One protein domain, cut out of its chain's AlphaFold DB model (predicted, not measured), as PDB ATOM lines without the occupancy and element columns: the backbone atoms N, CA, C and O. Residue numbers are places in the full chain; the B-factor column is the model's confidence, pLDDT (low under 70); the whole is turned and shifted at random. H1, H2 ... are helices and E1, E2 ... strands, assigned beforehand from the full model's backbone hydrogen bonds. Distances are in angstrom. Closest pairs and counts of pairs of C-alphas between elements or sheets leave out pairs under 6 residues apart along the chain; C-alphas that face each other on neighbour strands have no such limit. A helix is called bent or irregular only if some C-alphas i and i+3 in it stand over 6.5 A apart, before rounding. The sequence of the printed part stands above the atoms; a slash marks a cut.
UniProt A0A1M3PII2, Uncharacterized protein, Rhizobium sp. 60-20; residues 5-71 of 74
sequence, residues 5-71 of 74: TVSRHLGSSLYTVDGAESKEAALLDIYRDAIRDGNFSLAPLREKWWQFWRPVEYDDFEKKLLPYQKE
ATOM      1  N   THR A   5      50.870 -43.150 -43.249       87.44
ATOM      2  CA  THR A   5      51.001 -41.971 -42.398       87.44
ATOM      3  C   THR A   5      49.625 -41.334 -42.264       87.44
ATOM      4  O   THR A   5      48.970 -41.028 -43.266       87.44
ATOM      5  N   VAL A   6      49.155 -41.151 -41.034       89.12
ATOM      6  CA  VAL A   6      47.875 -40.495 -40.751       89.12
ATOM      7  C   VAL A   6      48.116 -39.382 -39.747       89.12
ATOM      8  O   VAL A   6      48.776 -39.582 -38.733       89.12
ATOM      9  N   SER A   7      47.539 -38.217 -40.024       90.19
ATOM     10  CA  SER A   7      47.527 -37.078 -39.111       90.19
ATOM     11  C   SER A   7      46.088 -36.657 -38.853       90.19
ATOM     12  O   SER A   7      45.293 -36.547 -39.792       90.19
ATOM     13  N   ARG A   8      45.728 -36.421 -37.590       90.62
ATOM     14  CA  ARG A   8      44.384 -35.975 -37.214       90.62
ATOM     15  C   ARG A   8      44.423 -35.017 -36.033       90.62
ATOM     16  O   ARG A   8      45.107 -35.257 -35.044       90.62
ATOM     17  N   HIS A   9      43.633 -33.953 -36.137       88.94
ATOM     18  CA  HIS A   9      43.355 -33.081 -35.003       88.94
ATOM     19  C   HIS A   9      42.291 -33.708 -34.100       88.94
ATOM     20  O   HIS A   9      41.202 -34.052 -34.568       88.94
ATOM     21  N   LEU A  10      42.614 -33.837 -32.814       88.69
ATOM     22  CA  LEU A  10      41.698 -34.248 -31.752       88.69
ATOM     23  C   LEU A  10      41.821 -33.241 -30.603       88.69
ATOM     24  O   LEU A  10      42.900 -33.049 -30.037       88.69
ATOM     25  N   GLY A  11      40.721 -32.543 -30.312       81.94
ATOM     26  CA  GLY A  11      40.740 -31.377 -29.431       81.94
ATOM     27  C   GLY A  11      41.602 -30.254 -30.015       81.94
ATOM     28  O   GLY A  11      41.444 -29.877 -31.177       81.94
ATOM     29  N   SER A  12      42.525 -29.729 -29.212       85.38
ATOM     30  CA  SER A  12      43.510 -28.715 -29.621       85.38
ATOM     31  C   SER A  12      44.820 -29.305 -30.155       85.38
ATOM     32  O   SER A  12      45.689 -28.551 -30.590       85.38
ATOM     33  N   SER A  13      44.974 -30.632 -30.140       88.25
ATOM     34  CA  SER A  13      46.246 -31.304 -30.423       88.25
ATOM     35  C   SER A  13      46.234 -32.011 -31.779       88.25
ATOM     36  O   SER A  13      45.206 -32.536 -32.217       88.25
ATOM     37  N   LEU A  14      47.381 -32.005 -32.466       92.12
ATOM     38  CA  LEU A  14      47.610 -32.758 -33.700       92.12
ATOM     39  C   LEU A  14      48.345 -34.055 -33.369       92.12
ATOM     40  O   LEU A  14      49.471 -34.015 -32.882       92.12
ATOM     41  N   TYR A  15      47.739 -35.188 -33.704       91.06
ATOM     42  CA  TYR A  15      48.355 -36.503 -33.569       91.06
ATOM     43  C   TYR A  15      48.763 -36.996 -34.948       91.06
ATOM     44  O   TYR A  15      47.971 -36.921 -35.890       91.06
ATOM     45  N   THR A  16      49.996 -37.480 -35.066       91.44
ATOM     46  CA  THR A  16      50.526 -38.059 -36.301       91.44
ATOM     47  C   THR A  16      51.132 -39.410 -35.990       91.44
ATOM     48  O   THR A  16      51.971 -39.513 -35.101       91.44
ATOM     49  N   VAL A  17      50.721 -40.423 -36.743       90.12
ATOM     50  CA  VAL A  17      51.325 -41.754 -36.718       90.12
ATOM     51  C   VAL A  17      51.905 -42.017 -38.096       90.12
ATOM     52  O   VAL A  17      51.227 -41.815 -39.105       90.12
ATOM     53  N   ASP A  18      53.161 -42.447 -38.119       89.88
ATOM     54  CA  ASP A  18      53.882 -42.830 -39.325       89.88
ATOM     55  C   ASP A  18      54.279 -44.307 -39.259       89.88
ATOM     56  O   ASP A  18      54.495 -44.851 -38.176       89.88
ATOM     57  N   GLY A  19      54.374 -44.966 -40.414       84.56
ATOM     58  CA  GLY A  19      54.852 -46.348 -40.474       84.56
ATOM     59  C   GLY A  19      53.820 -47.426 -40.123       84.56
ATOM     60  O   GLY A  19      54.206 -48.574 -39.924       84.56
ATOM     61  N   ALA A  20      52.523 -47.112 -40.056       85.56
ATOM     62  CA  ALA A  20      51.521 -48.111 -39.685       85.56
ATOM     63  C   ALA A  20      51.252 -49.119 -40.812       85.56
ATOM     64  O   ALA A  20      51.194 -48.766 -41.994       85.56
ATOM     65  N   GLU A  21      51.001 -50.372 -40.428       85.19
ATOM     66  CA  GLU A  21      50.689 -51.473 -41.353       85.19
ATOM     67  C   GLU A  21      49.334 -51.294 -42.056       85.19
ATOM     68  O   GLU A  21      49.114 -51.803 -43.156       85.19
ATOM     69  N   SER A  22      48.418 -50.542 -41.442       87.69
ATOM     70  CA  SER A  22      47.120 -50.199 -42.015       87.69
ATOM     71  C   SER A  22      46.650 -48.820 -41.555       87.69
ATOM     72  O   SER A  22      47.026 -48.326 -40.491       87.69
ATOM     73  N   LYS A  23      45.766 -48.205 -42.348       87.06
ATOM     74  CA  LYS A  23      45.121 -46.935 -41.990       87.06
ATOM     75  C   LYS A  23      44.319 -47.039 -40.687       87.06
ATOM     76  O   LYS A  23      44.277 -46.089 -39.914       87.06
ATOM     77  N   GLU A  24      43.677 -48.180 -40.452       87.25
ATOM     78  CA  GLU A  24      42.897 -48.433 -39.237       87.25
ATOM     79  C   GLU A  24      43.789 -48.541 -38.000       87.25
ATOM     80  O   GLU A  24      43.432 -47.994 -36.959       87.25
ATOM     81  N   ALA A  25      44.956 -49.182 -38.122       86.38
ATOM     82  CA  ALA A  25      45.945 -49.247 -37.049       86.38
ATOM     83  C   ALA A  25      46.484 -47.851 -36.708       86.38
ATOM     84  O   ALA A  25      46.437 -47.456 -35.547       86.38
ATOM     85  N   ALA A  26      46.862 -47.059 -37.721       88.94
ATOM     86  CA  ALA A  26      47.298 -45.674 -37.513       88.94
ATOM     87  C   ALA A  26      46.235 -44.829 -36.798       88.94
ATOM     88  O   ALA A  26      46.545 -44.047 -35.903       88.94
ATOM     89  N   LEU A  27      44.965 -44.977 -37.193       90.19
ATOM     90  CA  LEU A  27      43.864 -44.280 -36.535       90.19
ATOM     91  C   LEU A  27      43.706 -44.742 -35.087       90.19
ATOM     92  O   LEU A  27      43.570 -43.896 -34.209       90.19
ATOM     93  N   LEU A  28      43.732 -46.048 -34.823       89.69
ATOM     94  CA  LEU A  28      43.601 -46.573 -33.466       89.69
ATOM     95  C   LEU A  28      44.691 -46.014 -32.541       89.69
ATOM     96  O   LEU A  28      44.367 -45.595 -31.431       89.69
ATOM     97  N   ASP A  29      45.935 -45.935 -33.015       89.12
ATOM     98  CA  ASP A  29      47.057 -45.370 -32.259       89.12
ATOM     99  C   ASP A  29      46.865 -43.875 -31.970       89.12
ATOM    100  O   ASP A  29      46.977 -43.456 -30.818       89.12
ATOM    101  N   ILE A  30      46.450 -43.085 -32.969       92.31
ATOM    102  CA  ILE A  30      46.111 -41.664 -32.779       92.31
ATOM    103  C   ILE A  30      45.039 -41.486 -31.697       92.31
ATOM    104  O   ILE A  30      45.174 -40.648 -30.806       92.31
ATOM    105  N   TYR A  31      43.948 -42.250 -31.783       90.50
ATOM    106  CA  TYR A  31      42.847 -42.138 -30.828       90.50
ATOM    107  C   TYR A  31      43.242 -42.635 -29.438       90.50
ATOM    108  O   TYR A  31      42.799 -42.060 -28.446       90.50
ATOM    109  N   ARG A  32      44.092 -43.659 -29.349       88.44
ATOM    110  CA  ARG A  32      44.649 -44.138 -28.084       88.44
ATOM    111  C   ARG A  32      45.488 -43.060 -27.403       88.44
ATOM    112  O   ARG A  32      45.264 -42.794 -26.224       88.44
ATOM    113  N   ASP A  33      46.407 -42.428 -28.131       88.94
ATOM    114  CA  ASP A  33      47.220 -41.331 -27.594       88.94
ATOM    115  C   ASP A  33      46.337 -40.150 -27.174       88.94
ATOM    116  O   ASP A  33      46.490 -39.623 -26.074       88.94
ATOM    117  N   ALA A  34      45.328 -39.801 -27.973       89.81
ATOM    118  CA  ALA A  34      44.406 -38.726 -27.624       89.81
ATOM    119  C   ALA A  34      43.548 -39.020 -26.381       89.81
ATOM    120  O   ALA A  34      43.229 -38.090 -25.640       89.81
ATOM    121  N   ILE A  35      43.178 -40.281 -26.134       89.19
ATOM    122  CA  ILE A  35      42.494 -40.693 -24.896       89.19
ATOM    123  C   ILE A  35      43.443 -40.585 -23.705       89.19
ATOM    124  O   ILE A  35      43.054 -40.030 -22.677       89.19
ATOM    125  N   ARG A  36      44.684 -41.072 -23.847       85.25
ATOM    126  CA  ARG A  36      45.711 -40.979 -22.796       85.25
ATOM    127  C   ARG A  36      45.961 -39.528 -22.393       85.25
ATOM    128  O   ARG A  36      46.052 -39.228 -21.207       85.25
ATOM    129  N   ASP A  37      46.020 -38.639 -23.373       86.81
ATOM    130  CA  ASP A  37      46.299 -37.221 -23.162       86.81
ATOM    131  C   ASP A  37      45.035 -36.426 -22.757       86.81
ATOM    132  O   ASP A  37      45.094 -35.212 -22.570       86.81
ATOM    133  N   GLY A  38      43.873 -37.085 -22.637       85.62
ATOM    134  CA  GLY A  38      42.599 -36.464 -22.254       85.62
ATOM    135  C   GLY A  38      41.984 -35.545 -23.319       85.62
ATOM    136  O   GLY A  38      41.009 -34.847 -23.048       85.62
ATOM    137  N   ASN A  39      42.528 -35.547 -24.536       87.19
ATOM    138  CA  ASN A  39      42.074 -34.733 -25.668       87.19
ATOM    139  C   ASN A  39      40.933 -35.382 -26.466       87.19
ATOM    140  O   ASN A  39      40.346 -34.746 -27.345       87.19
ATOM    141  N   PHE A  40      40.613 -36.644 -26.177       87.06
ATOM    142  CA  PHE A  40      39.484 -37.353 -26.758       87.06
ATOM    143  C   PHE A  40      38.761 -38.204 -25.712       87.06
ATOM    144  O   PHE A  40      39.377 -38.879 -24.893       87.06
ATOM    145  N   SER A  41      37.432 -38.212 -25.782       85.44
ATOM    146  CA  SER A  41      36.574 -39.080 -24.979       85.44
ATOM    147  C   SER A  41      35.450 -39.621 -25.849       85.44
ATOM    148  O   SER A  41      34.827 -38.849 -26.583       85.44
ATOM    149  N   LEU A  42      35.148 -40.915 -25.733       85.75
ATOM    150  CA  LEU A  42      33.990 -41.495 -26.410       85.75
ATOM    151  C   LEU A  42      32.702 -40.852 -25.897       85.75
ATOM    152  O   LEU A  42      32.561 -40.573 -24.701       85.75
ATOM    153  N   ALA A  43      31.755 -40.633 -26.809       85.44
ATOM    154  CA  ALA A  43      30.456 -40.113 -26.432       85.44
ATOM    155  C   ALA A  43      29.780 -41.096 -25.461       85.44
ATOM    156  O   ALA A  43      29.795 -42.308 -25.685       85.44
ATOM    157  N   PRO A  44      29.186 -40.617 -24.363       86.69
ATOM    158  CA  PRO A  44      28.420 -41.487 -23.488       86.69
ATOM    159  C   PRO A  44      27.195 -42.028 -24.231       86.69
ATOM    160  O   PRO A  44      26.508 -41.281 -24.937       86.69
ATOM    161  N   LEU A  45      26.906 -43.315 -24.036       90.69
ATOM    162  CA  LEU A  45      25.723 -43.947 -24.610       90.69
ATOM    163  C   LEU A  45      24.433 -43.351 -24.034       90.69
ATOM    164  O   LEU A  45      24.410 -42.633 -23.025       90.69
ATOM    165  N   ARG A  46      23.330 -43.640 -24.718       92.12
ATOM    166  CA  ARG A  46      21.984 -43.307 -24.270       92.12
ATOM    167  C   ARG A  46      21.647 -44.062 -22.982       92.12
ATOM    168  O   ARG A  46      21.512 -45.279 -22.984       92.12
ATOM    169  N   GLU A  47      21.412 -43.322 -21.905       90.69
ATOM    170  CA  GLU A  47      20.975 -43.865 -20.609       90.69
ATOM    171  C   GLU A  47      19.490 -43.610 -20.342       90.69
ATOM    172  O   GLU A  47      18.834 -44.343 -19.599       90.69
ATOM    173  N   LYS A  48      18.950 -42.525 -20.909       92.94
ATOM    174  CA  LYS A  48      17.566 -42.091 -20.704       92.94
ATOM    175  C   LYS A  48      16.810 -42.029 -22.024       92.94
ATOM    176  O   LYS A  48      17.365 -41.748 -23.085       92.94
ATOM    177  N   TRP A  49      15.496 -42.230 -21.952       90.38
ATOM    178  CA  TRP A  49      14.638 -42.235 -23.134       90.38
ATOM    179  C   TRP A  49      14.634 -40.884 -23.873       90.38
ATOM    180  O   TRP A  49      14.542 -40.870 -25.095       90.38
ATOM    181  N   TRP A  50      14.813 -39.764 -23.170       93.12
ATOM    182  CA  TRP A  50      14.841 -38.426 -23.771       93.12
ATOM    183  C   TRP A  50      16.162 -38.089 -24.485       93.12
ATOM    184  O   TRP A  50      16.209 -37.122 -25.234       93.12
ATOM    185  N   GLN A  51      17.222 -38.889 -24.315       93.12
ATOM    186  CA  GLN A  51      18.527 -38.697 -24.966       93.12
ATOM    187  C   GLN A  51      18.561 -39.339 -26.365       93.12
ATOM    188  O   GLN A  51      19.434 -40.147 -26.668       93.12
ATOM    189  N   PHE A  52      17.587 -39.029 -27.222       91.19
ATOM    190  CA  PHE A  52      17.464 -39.664 -28.543       91.19
ATOM    191  C   PHE A  52      18.610 -39.315 -29.508       91.19
ATOM    192  O   PHE A  52      18.833 -40.041 -30.468       91.19
ATOM    193  N   TRP A  53      19.340 -38.226 -29.251       89.00
ATOM    194  CA  TRP A  53      20.519 -37.822 -30.024       89.00
ATOM    195  C   TRP A  53      21.795 -38.572 -29.630       89.00
ATOM    196  O   TRP A  53      22.824 -38.397 -30.280       89.00
ATOM    197  N   ARG A  54      21.773 -39.348 -28.538       89.81
ATOM    198  CA  ARG A  54      22.923 -40.156 -28.131       89.81
ATOM    199  C   ARG A  54      22.902 -41.510 -28.834       89.81
ATOM    200  O   ARG A  54      21.818 -42.080 -28.999       89.81
ATOM    201  N   PRO A  55      24.080 -42.051 -29.184       88.69
ATOM    202  CA  PRO A  55      24.173 -43.403 -29.709       88.69
ATOM    203  C   PRO A  55      23.673 -44.416 -28.672       88.69
ATOM    204  O   PRO A  55      23.821 -44.228 -27.461       88.69
ATOM    205  N   VAL A  56      23.039 -45.483 -29.158       89.62
ATOM    206  CA  VAL A  56      22.554 -46.590 -28.317       89.62
ATOM    207  C   VAL A  56      23.665 -47.609 -28.069       89.62
ATOM    208  O   VAL A  56      23.723 -48.202 -26.996       89.62
ATOM    209  N   GLU A  57      24.571 -47.766 -29.029       89.88
ATOM    210  CA  GLU A  57      25.728 -48.648 -28.952       89.88
ATOM    211  C   GLU A  57      26.966 -47.976 -29.546       89.88
ATOM    212  O   GLU A  57      26.853 -47.004 -30.290       89.88
ATOM    213  N   TYR A  58      28.135 -48.500 -29.183       89.31
ATOM    214  CA  TYR A  58      29.408 -48.109 -29.773       89.31
ATOM    215  C   TYR A  58      29.640 -48.852 -31.084       89.31
ATOM    216  O   TYR A  58      29.377 -50.057 -31.169       89.31
ATOM    217  N   ASP A  59      30.228 -48.167 -32.058       88.44
ATOM    218  CA  ASP A  59      30.685 -48.805 -33.292       88.44
ATOM    219  C   ASP A  59      31.850 -49.769 -33.011       88.44
ATOM    220  O   ASP A  59      32.539 -49.675 -31.991       88.44
ATOM    221  N   ASP A  60      32.138 -50.693 -33.933       87.81
ATOM    222  CA  ASP A  60      33.228 -51.672 -33.766       87.81
ATOM    223  C   ASP A  60      34.601 -51.020 -33.558       87.81
ATOM    224  O   ASP A  60      35.461 -51.567 -32.864       87.81
ATOM    225  N   PHE A  61      34.806 -49.826 -34.116       86.69
ATOM    226  CA  PHE A  61      36.003 -49.029 -33.874       86.69
ATOM    227  C   PHE A  61      36.038 -48.455 -32.450       86.69
ATOM    228  O   PHE A  61      37.038 -48.595 -31.749       86.69
ATOM    229  N   GLU A  62      34.939 -47.859 -31.988       85.75
ATOM    230  CA  GLU A  62      34.833 -47.287 -30.640       85.75
ATOM    231  C   GLU A  62      34.934 -48.370 -29.561       85.75
ATOM    232  O   GLU A  62      35.599 -48.174 -28.543       85.75
ATOM    233  N   LYS A  63      34.382 -49.562 -29.819       87.06
ATOM    234  CA  LYS A  63      34.544 -50.741 -28.955       87.06
ATOM    235  C   LYS A  63      36.016 -51.098 -28.731       87.06
ATOM    236  O   LYS A  63      36.378 -51.453 -27.610       87.06
ATOM    237  N   LYS A  64      36.877 -50.962 -29.750       86.88
ATOM    238  CA  LYS A  64      38.334 -51.178 -29.618       86.88
ATOM    239  C   LYS A  64      39.017 -50.116 -28.751       86.88
ATOM    240  O   LYS A  64      40.083 -50.385 -28.208       86.88
ATOM    241  N   LEU A  65      38.413 -48.935 -28.603       85.88
ATOM    242  CA  LEU A  65      38.942 -47.828 -27.801       85.88
ATOM    243  C   LEU A  65      38.509 -47.876 -26.325       85.88
ATOM    244  O   LEU A  65      39.194 -47.311 -25.472       85.88
ATOM    245  N   LEU A  66      37.423 -48.590 -26.001       83.31
ATOM    246  CA  LEU A  66      36.897 -48.721 -24.633       83.31
ATOM    247  C   LEU A  66      37.924 -49.150 -23.569       83.31
ATOM    248  O   LEU A  66      37.850 -48.618 -22.457       83.31
ATOM    249  N   PRO A  67      38.864 -50.084 -23.835       83.75
ATOM    250  CA  PRO A  67      39.868 -50.469 -22.844       83.75
ATOM    251  C   PRO A  67      40.752 -49.293 -22.410       83.75
ATOM    252  O   PRO A  67      41.054 -49.169 -21.228       83.75
ATOM    253  N   TYR A  68      41.096 -48.398 -23.337       79.69
ATOM    254  CA  TYR A  68      42.004 -47.275 -23.088       79.69
ATOM    255  C   TYR A  68      41.325 -46.112 -22.358       79.69
ATOM    256  O   TYR A  68      41.982 -45.354 -21.655       79.69
ATOM    257  N   GLN A  69      40.000 -45.987 -22.462       73.88
ATOM    258  CA  GLN A  69      39.247 -44.968 -21.724       73.88
ATOM    259  C   GLN A  69      39.194 -45.255 -20.212       73.88
ATOM    260  O   GLN A  69      39.040 -44.336 -19.409       73.88
ATOM    261  N   LYS A  70      39.312 -46.528 -19.809       61.16
ATOM    262  CA  LYS A  70      39.228 -46.957 -18.403       61.16
ATOM    263  C   LYS A  70      40.514 -46.739 -17.606       61.16
ATOM    264  O   LYS A  70      40.455 -46.817 -16.385       61.16
ATOM    265  N   GLU A  71      41.642 -46.451 -18.258       54.34
ATOM    266  CA  GLU A  71      42.936 -46.269 -17.578       54.34
ATOM    267  C   GLU A  71      43.064 -44.929 -16.823       54.34
ATOM    268  O   GLU A  71      44.069 -44.687 -16.162       54.34
TER     269      GLU A  71
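Overview. This is residues 5 to 71 of the 74 residues of an uncharacterized protein of Rhizobium sp. 60-20 (UniProt A0A1M3PII2). A two-stranded hairpin, E1 and E2, has the helix H1 packed over one face, and the shorter helix H2 packs beside H1 on its side away from the hairpin. From this body the long link between H1 and H2 runs out to Trp 50 and folds back as an arm that makes much of the length. The printed part has 67 residues, with two named strands and two named helices in the order E1, E2, H1, H2; the sheet, order E1 - E2, is antiparallel and the class is mixed, helices and strands. The whole is elongated, spanning 44 by 24 by 22 A, and only just loose, close to compact, with a radius of gyration of the C-alphas of 13.4 A.

Arrangement. E1, residues 5 to 10, and E2, residues 13 to 20, form a hairpin of antiparallel neighbours, with 159 degrees between their directions. Across the pair, N 6 and O 17 are 2.9 A apart and N 13 and O 10 are 3.2 A apart, both within hydrogen-bond range. H1, residues 23 to 36, has its closest C-alphas to E2 at Ala 20 and Ala 26, 5.3 A apart. Its closest C-alphas to E1 are those of Val 6 and Ala 26, 6.1 A apart. H2, residues 60 to 69, touches H1, and their closest C-alphas, those of Ile 35 and Gln 69, are 6.2 A apart. The two helices run the same way at a shallow tilt of 30 degrees. H2 is apart from both E1 and E2. In H1 every O i to N i+4 pair is within hydrogen-bond range; in H2, 4 of 6 are.

Along the chain. E1 begins at C-alpha 5 (51.001, -41.971, -42.398) and is 16.1 A long from first to last C-alpha. E2 measures 19.9 A, from Ser 13 to Ala 20. H1 measures 20.1 A, from Lys 23 to Arg 36. H2 measures 15.0 A and ends at C-alpha 69 (39.247, -44.968, -21.724). H2 is only just irregular: C-alphas 64 and 67 are 7.0 A apart.

Size, cuts and confidence. The two C-alphas farthest apart are those of Gly 19 and Trp 50, at 44.1 A. The printed part has no cut. The links from E1 to E2 and from E2 to H1 are tight. The link from H1 to H2 is long, with 23 residues, 37 to 59, whose C-alphas lie 6 to 25 A from the mean of all C-alphas. The mean pLDDT of the printed part is 87.1, and residues 70 to 71 are under 70.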